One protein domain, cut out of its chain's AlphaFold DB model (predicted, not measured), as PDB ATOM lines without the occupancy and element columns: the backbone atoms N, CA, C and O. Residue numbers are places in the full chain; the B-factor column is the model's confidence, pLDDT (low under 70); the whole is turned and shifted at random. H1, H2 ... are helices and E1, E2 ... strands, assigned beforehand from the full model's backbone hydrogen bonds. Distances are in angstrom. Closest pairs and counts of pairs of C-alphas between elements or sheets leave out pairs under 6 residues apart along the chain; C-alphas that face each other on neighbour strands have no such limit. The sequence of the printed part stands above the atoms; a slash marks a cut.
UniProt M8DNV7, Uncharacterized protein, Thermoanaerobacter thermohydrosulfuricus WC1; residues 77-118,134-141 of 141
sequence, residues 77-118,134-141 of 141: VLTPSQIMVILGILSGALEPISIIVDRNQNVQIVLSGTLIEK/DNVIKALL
ATOM      1  N   VAL A  77     -37.081 -13.838  -3.630       83.81
ATOM      2  CA  VAL A  77     -35.881 -14.681  -3.628       83.81
ATOM      3  C   VAL A  77     -34.881 -14.055  -2.659       83.81
ATOM      4  O   VAL A  77     -34.593 -12.857  -2.750       83.81
ATOM      5  N   LEU A  78     -34.401 -14.841  -1.696       83.75
ATOM      6  CA  LEU A  78     -33.431 -14.366  -0.716       83.75
ATOM      7  C   LEU A  78     -32.077 -14.173  -1.398       83.75
ATOM      8  O   LEU A  78     -31.633 -15.018  -2.173       83.75
ATOM      9  N   THR A  79     -31.384 -13.079  -1.094       86.44
ATOM     10  CA  THR A  79     -30.012 -12.916  -1.586       86.44
ATOM     11  C   THR A  79     -29.077 -13.902  -0.873       86.44
ATOM     12  O   THR A  79     -29.308 -14.214   0.301       86.44
ATOM     13  N   PRO A  80     -27.969 -14.342  -1.501       83.94
ATOM     14  CA  PRO A  80     -26.971 -15.186  -0.839       83.94
ATOM     15  C   PRO A  80     -26.506 -14.625   0.514       83.94
ATOM     16  O   PRO A  80     -26.344 -15.370   1.477       83.94
ATOM     17  N   SER A  81     -26.386 -13.299   0.641       85.75
ATOM     18  CA  SER A  81     -26.060 -12.635   1.910       85.75
ATOM     19  C   SER A  81     -27.153 -12.783   2.976       85.75
ATOM     20  O   SER A  81     -26.831 -12.973   4.145       85.75
ATOM     21  N   GLN A  82     -28.437 -12.717   2.604       88.00
ATOM     22  CA  GLN A  82     -29.550 -12.944   3.536       88.00
ATOM     23  C   GLN A  82     -29.584 -14.398   4.016       88.00
ATOM     24  O   GLN A  82     -29.739 -14.641   5.210       88.00
ATOM     25  N   ILE A  83     -29.374 -15.349   3.100       86.31
ATOM     26  CA  ILE A  83     -29.285 -16.784   3.399       86.31
ATOM     27  C   ILE A  83     -28.156 -17.043   4.404       86.31
ATOM     28  O   ILE A  83     -28.388 -17.648   5.448       86.31
ATOM     29  N   MET A  84     -26.960 -16.506   4.148       84.75
ATOM     30  CA  MET A  84     -25.803 -16.626   5.042       84.75
ATOM     31  C   MET A  84     -26.066 -16.063   6.443       84.75
ATOM     32  O   MET A  84     -25.708 -16.697   7.432       84.75
ATOM     33  N   VAL A  85     -26.720 -14.901   6.555       87.75
ATOM     34  CA  VAL A  85     -27.075 -14.317   7.860       87.75
ATOM     35  C   VAL A  85     -28.079 -15.198   8.609       87.75
ATOM     36  O   VAL A  85     -27.897 -15.434   9.800       87.75
ATOM     37  N   ILE A  86     -29.098 -15.735   7.926       87.94
ATOM     38  CA  ILE A  86     -30.066 -16.668   8.528       87.94
ATOM     39  C   ILE A  86     -29.349 -17.925   9.039       87.94
ATOM     40  O   ILE A  86     -29.528 -18.298  10.198       87.94
ATOM     41  N   LEU A  87     -28.502 -18.543   8.212       87.69
ATOM     42  CA  LEU A  87     -27.737 -19.734   8.586       87.69
ATOM     43  C   LEU A  87     -26.793 -19.466   9.762       87.69
ATOM     44  O   LEU A  87     -26.751 -20.269  10.686       87.69
ATOM     45  N   GLY A  88     -26.091 -18.329   9.766       88.44
ATOM     46  CA  GLY A  88     -25.188 -17.938  10.851       88.44
ATOM     47  C   GLY A  88     -25.892 -17.720  12.191       88.44
ATOM     48  O   GLY A  88     -25.341 -18.067  13.231       88.44
ATOM     49  N   ILE A  89     -27.118 -17.190  12.184       89.25
ATOM     50  CA  ILE A  89     -27.934 -17.063  13.403       89.25
ATOM     51  C   ILE A  89     -28.417 -18.444  13.868       89.25
ATOM     52  O   ILE A  89     -28.300 -18.769  15.047       89.25
ATOM     53  N   LEU A  90     -28.944 -19.271  12.958       86.88
ATOM     54  CA  LEU A  90     -29.502 -20.589  13.296       86.88
ATOM     55  C   LEU A  90     -28.440 -21.597  13.762       86.88
ATOM     56  O   LEU A  90     -28.738 -22.444  14.601       86.88
ATOM     57  N   SER A  91     -27.210 -21.507  13.251       86.88
ATOM     58  CA  SER A  91     -26.082 -22.339  13.689       86.88
ATOM     59  C   SER A  91     -25.419 -21.854  14.982       86.88
ATOM     60  O   SER A  91     -24.571 -22.560  15.526       86.88
ATOM     61  N   GLY A  92     -25.766 -20.656  15.467       85.69
ATOM     62  CA  GLY A  92     -25.067 -19.988  16.568       85.69
ATOM     63  C   GLY A  92     -23.695 -19.415  16.187       85.69
ATOM     64  O   GLY A  92     -22.974 -18.947  17.061       85.69
ATOM     65  N   ALA A  93     -23.318 -19.417  14.903       88.31
ATOM     66  CA  ALA A  93     -22.057 -18.842  14.429       88.31
ATOM     67  C   ALA A  93     -22.037 -17.298  14.433       88.31
ATOM     68  O   ALA A  93     -20.964 -16.705  14.312       88.31
ATOM     69  N   LEU A  94     -23.204 -16.653  14.550       90.62
ATOM     70  CA  LEU A  94     -23.379 -15.210  14.715       90.62
ATOM     71  C   LEU A  94     -24.121 -14.900  16.023       90.62
ATOM     72  O   LEU A  94     -25.324 -15.137  16.135       90.62
ATOM     73  N   GLU A  95     -23.424 -14.294  16.982       88.75
ATOM     74  CA  GLU A  95     -23.981 -13.906  18.282       88.75
ATOM     75  C   GLU A  95     -24.284 -12.394  18.348       88.75
ATOM     76  O   GLU A  95     -23.522 -11.581  17.810       88.75
ATOM     77  N   PRO A  96     -25.375 -11.965  19.012       91.38
ATOM     78  CA  PRO A  96     -25.688 -10.550  19.195       91.38
ATOM     79  C   PRO A  96     -24.750  -9.890  20.214       91.38
ATOM     80  O   PRO A  96     -24.839 -10.139  21.414       91.38
ATOM     81  N   ILE A  97     -23.892  -8.984  19.738       93.94
ATOM     82  CA  ILE A  97     -22.949  -8.226  20.580       93.94
ATOM     83  C   ILE A  97     -23.494  -6.873  21.047       93.94
ATOM     84  O   ILE A  97     -23.024  -6.333  22.046       93.94
ATOM     85  N   SER A  98     -24.475  -6.298  20.343       94.69
ATOM     86  CA  SER A  98     -25.188  -5.116  20.829       94.69
ATOM     87  C   SER A  98     -26.602  -5.021  20.266       94.69
ATOM     88  O   SER A  98     -26.889  -5.495  19.166       94.69
ATOM     89  N   ILE A  99     -27.474  -4.370  21.035       95.19
ATOM     90  CA  ILE A  99     -28.817  -3.975  20.620       95.19
ATOM     91  C   ILE A  99     -28.887  -2.460  20.782       95.19
ATOM     92  O   ILE A  99     -28.714  -1.937  21.883       95.19
ATOM     93  N   ILE A 100     -29.114  -1.759  19.678       96.50
ATOM     94  CA  ILE A 100     -29.214  -0.304  19.617       96.50
ATOM     95  C   ILE A 100     -30.692   0.038  19.446       96.50
ATOM     96  O   ILE A 100     -31.344  -0.475  18.536       96.50
ATOM     97  N   VAL A 101     -31.217   0.901  20.316       96.88
ATOM     98  CA  VAL A 101     -32.594   1.403  20.237       96.88
ATOM     99  C   VAL A 101     -32.549   2.920  20.108       96.88
ATOM    100  O   VAL A 101     -32.056   3.614  20.997       96.88
ATOM    101  N   ASP A 102     -33.041   3.437  18.985       96.12
ATOM    102  CA  ASP A 102     -33.142   4.877  18.741       96.12
ATOM    103  C   ASP A 102     -34.412   5.477  19.382       96.12
ATOM    104  O   ASP A 102     -35.384   4.781  19.678       96.12
ATOM    105  N   ARG A 103     -34.446   6.807  19.541       96.44
ATOM    106  CA  ARG A 103     -35.598   7.581  20.039       96.44
ATOM    107  C   ARG A 103     -36.882   7.314  19.249       96.44
ATOM    108  O   ARG A 103     -37.969   7.415  19.808       96.44
ATOM    109  N   ASN A 104     -36.749   6.956  17.972       97.31
ATOM    110  CA  ASN A 104     -37.853   6.600  17.084       97.31
ATOM    111  C   ASN A 104     -38.309   5.129  17.219       97.31
ATOM    112  O   ASN A 104     -39.065   4.655  16.378       97.31
ATOM    113  N   GLN A 105     -37.846   4.396  18.243       92.75
ATOM    114  CA  GLN A 105     -38.096   2.960  18.464       92.75
ATOM    115  C   GLN A 105     -37.562   2.032  17.353       92.75
ATOM    116  O   GLN A 105     -37.949   0.868  17.268       92.75
ATOM    117  N   ASN A 106     -36.628   2.514  16.525       93.56
ATOM    118  CA  ASN A 106     -35.881   1.648  15.615       93.56
ATOM    119  C   ASN A 106     -34.932   0.763  16.428       93.56
ATOM    120  O   ASN A 106     -34.089   1.284  17.161       93.56
ATOM    121  N   VAL A 107     -35.058  -0.555  16.272       94.62
ATOM    122  CA  VAL A 107     -34.187  -1.551  16.904       94.62
ATOM    123  C   VAL A 107     -33.205  -2.085  15.866       94.62
ATOM    124  O   VAL A 107     -33.614  -2.648  14.853       94.62
ATOM    125  N   GLN A 108     -31.911  -1.940  16.135       95.50
ATOM    126  CA  GLN A 108     -30.836  -2.533  15.345       95.50
ATOM    127  C   GLN A 108     -30.079  -3.548  16.204       95.50
ATOM    128  O   GLN A 108     -29.620  -3.229  17.298       95.50
ATOM    129  N   ILE A 109     -29.937  -4.771  15.695       93.44
ATOM    130  CA  ILE A 109     -29.149  -5.832  16.328       93.44
ATOM    131  C   ILE A 109     -27.826  -5.931  15.572       93.44
ATOM    132  O   ILE A 109     -27.822  -6.104  14.354       93.44
ATOM    133  N   VAL A 110     -26.709  -5.815  16.289       93.88
ATOM    134  CA  VAL A 110     -25.368  -6.010  15.730       93.88
ATOM    135  C   VAL A 110     -24.894  -7.406  16.105       93.88
ATOM    136  O   VAL A 110     -24.753  -7.719  17.289       93.88
ATOM    137  N   LEU A 111     -24.660  -8.231  15.089       93.38
ATOM    138  CA  LEU A 111     -24.158  -9.594  15.221       93.38
ATOM    139  C   LEU A 111     -22.641  -9.627  14.994       93.38
ATOM    140  O   LEU A 111     -22.120  -8.854  14.189       93.38
ATOM    141  N   SER A 112     -21.945 -10.537  15.670       91.31
ATOM    142  CA  SER A 112     -20.519 -10.811  15.476       91.31
ATOM    143  C   SER A 112     -20.259 -12.312  15.460       91.31
ATOM    144  O   SER A 112     -20.949 -13.070  16.137       91.31
ATOM    145  N   GLY A 113     -19.257 -12.737  14.696       87.75
ATOM    146  CA  GLY A 113     -18.883 -14.137  14.541       87.75
ATOM    147  C   GLY A 113     -18.318 -14.419  13.151       87.75
ATOM    148  O   GLY A 113     -17.994 -13.489  12.407       87.75
ATOM    149  N   THR A 114     -18.204 -15.699  12.798       82.12
ATOM    150  CA  THR A 114     -17.546 -16.137  11.558       82.12
ATOM    151  C   THR A 114     -18.448 -17.104  10.801       82.12
ATOM    152  O   THR A 114     -18.778 -18.171  11.301       82.12
ATOM    153  N   LEU A 115     -18.813 -16.746   9.567       71.62
ATOM    154  CA  LEU A 115     -19.651 -17.567   8.675       71.62
ATOM    155  C   LEU A 115     -18.876 -18.670   7.930       71.62
ATOM    156  O   LEU A 115     -19.468 -19.449   7.192       71.62
ATOM    157  N   ILE A 116     -17.554 -18.708   8.100       69.50
ATOM    158  CA  ILE A 116     -16.642 -19.674   7.486       69.50
ATOM    159  C   ILE A 116     -16.051 -20.517   8.614       69.50
ATOM    160  O   ILE A 116     -15.473 -19.972   9.559       69.50
ATOM    161  N   GLU A 117     -16.185 -21.837   8.520       58.62
ATOM    162  CA  GLU A 117     -15.508 -22.745   9.439       58.62
ATOM    163  C   GLU A 117     -13.995 -22.599   9.250       58.62
ATOM    164  O   GLU A 117     -13.463 -22.763   8.152       58.62
ATOM    165  N   LYS A 118     -13.279 -22.254  10.323       51.22
ATOM    166  CA  LYS A 118     -11.823 -22.181  10.275       51.22
ATOM    167  C   LYS A 118     -11.287 -23.609  10.283       51.22
ATOM    168  O   LYS A 118     -11.054 -24.162  11.355       51.22
ATOM    169  N   ASP A 134     -22.380 -23.509  -2.316       67.44
ATOM    170  CA  ASP A 134     -22.940 -23.354  -3.662       67.44
ATOM    171  C   ASP A 134     -24.212 -24.181  -3.849       67.44
ATOM    172  O   ASP A 134     -25.140 -23.705  -4.497       67.44
ATOM    173  N   ASN A 135     -24.306 -25.392  -3.286       65.50
ATOM    174  CA  ASN A 135     -25.529 -26.193  -3.390       65.50
ATOM    175  C   ASN A 135     -26.670 -25.600  -2.552       65.50
ATOM    176  O   ASN A 135     -27.804 -25.570  -3.025       65.50
ATOM    177  N   VAL A 136     -26.388 -25.053  -1.363       63.25
ATOM    178  CA  VAL A 136     -27.392 -24.330  -0.562       63.25
ATOM    179  C   VAL A 136     -27.844 -23.043  -1.263       63.25
ATOM    180  O   VAL A 136     -29.036 -22.754  -1.290       63.25
ATOM    181  N   ILE A 137     -26.926 -22.294  -1.882       66.00
ATOM    182  CA  ILE A 137     -27.254 -21.092  -2.664       66.00
ATOM    183  C   ILE A 137     -28.074 -21.455  -3.915       66.00
ATOM    184  O   ILE A 137     -29.084 -20.808  -4.176       66.00
ATOM    185  N   LYS A 138     -27.700 -22.508  -4.655       69.69
ATOM    186  CA  LYS A 138     -28.453 -23.010  -5.823       69.69
ATOM    187  C   LYS A 138     -29.839 -23.544  -5.462       69.69
ATOM    188  O   LYS A 138     -30.740 -23.437  -6.277       69.69
ATOM    189  N   ALA A 139     -30.026 -24.103  -4.266       64.50
ATOM    190  CA  ALA A 139     -31.327 -24.596  -3.808       64.50
ATOM    191  C   ALA A 139     -32.309 -23.475  -3.398       64.50
ATOM    192  O   ALA A 139     -33.469 -23.758  -3.097       64.50
ATOM    193  N   LEU A 140     -31.848 -22.218  -3.338       55.19
ATOM    194  CA  LEU A 140     -32.611 -21.064  -2.846       55.19
ATOM    195  C   LEU A 140     -32.747 -19.919  -3.874       55.19
ATOM    196  O   LEU A 140     -33.403 -18.921  -3.558       55.19
ATOM    197  N   LEU A 141     -32.152 -20.064  -5.065       49.03
ATOM    198  CA  LEU A 141     -32.211 -19.139  -6.210       49.03
ATOM    199  C   LEU A 141     -33.125 -19.674  -7.322       49.03
ATOM    200  O   LEU A 141     -33.872 -18.837  -7.877       49.03
TER     201      LEU A 141
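Overview. This is residues 77 to 118 and 134 to 141 of the 141 residues of an uncharacterized protein of Thermoanaerobacter thermohydrosulfuricus WC1 (UniProt M8DNV7). The model is a loose V: a long two-stranded hairpin, E1 and E2, makes one arm, and the helix H1 makes the other, the two meeting where H1 ends and E1 begins. The very short helix H2 is close to the first residue of H1, at the far end of that arm from the hairpin. The printed part has 50 residues, with two named helices and two named strands in the order H1, E1, E2, H2; the sheet, in the order E1 - E2, is antiparallel, and the class is mixed, helices and strands. The whole is loose, with a radius of gyration of the C-alphas of 13.5 A, and only just flat, its C-alphas spanning 42 by 28 by 12 A.

Along the chain. Begin at Val 77 and go on to C-alpha 80 at (-26.971, -15.186, -0.839), where H1, residues 80 to 90, begins; it measures 15.3 A from first to last C-alpha. Next find C-alpha 94 at (-23.379, -15.210, 14.715), the first of E1, residues 94 to 101, which spans 19.8 A and bends by 56 degrees at residue 97. After it comes E2, residues 107 to 113, which spans 20.0 A. Past the cut, H2, residues 134 to 138, spans 5.9 A and ends at C-alpha 138 at (-28.453, -23.010, -5.823).

Arrangement. Look first at E1 and E2, a hairpin of antiparallel neighbours with 155 degrees between their directions. Its N and O pairs within hydrogen-bond range include N 95 and O 112 at 2.9 A, and N 100 and O 108 at 2.8 A. A tight link joins H1 to E1, and the closest C-alphas of these two elements are those of Gly 88 and Leu 94, 5.1 A apart. H1 and E2 are near each other, with 7 pairs of C-alphas within 10 A. H1 and H2 are close but not clearly touching; their closest C-alphas, those of Pro 80 and Ile 137, are 6.2 A apart. E1 and H2 are apart. In H1 and H2 every O i to N i+4 pair is within hydrogen-bond range.

Size, cuts and confidence. The two C-alphas farthest apart are those of Arg 103 and Asn 135, at 42.3 A, while those of Val 77 and Leu 141, the first and last printed, are 6.3 A apart. Residues 119 to 133 are not printed, and C-alphas 118 and 134 are 17.9 A apart across this cut, on the link from E2 to H2. Of the links that are printed whole, H1 to E1 and E1 to E2 are tight. The mean pLDDT of the printed part is 83.6; look for values under 70 at residues 116 to 118 and 134 to 141, the last being the chain's last residue.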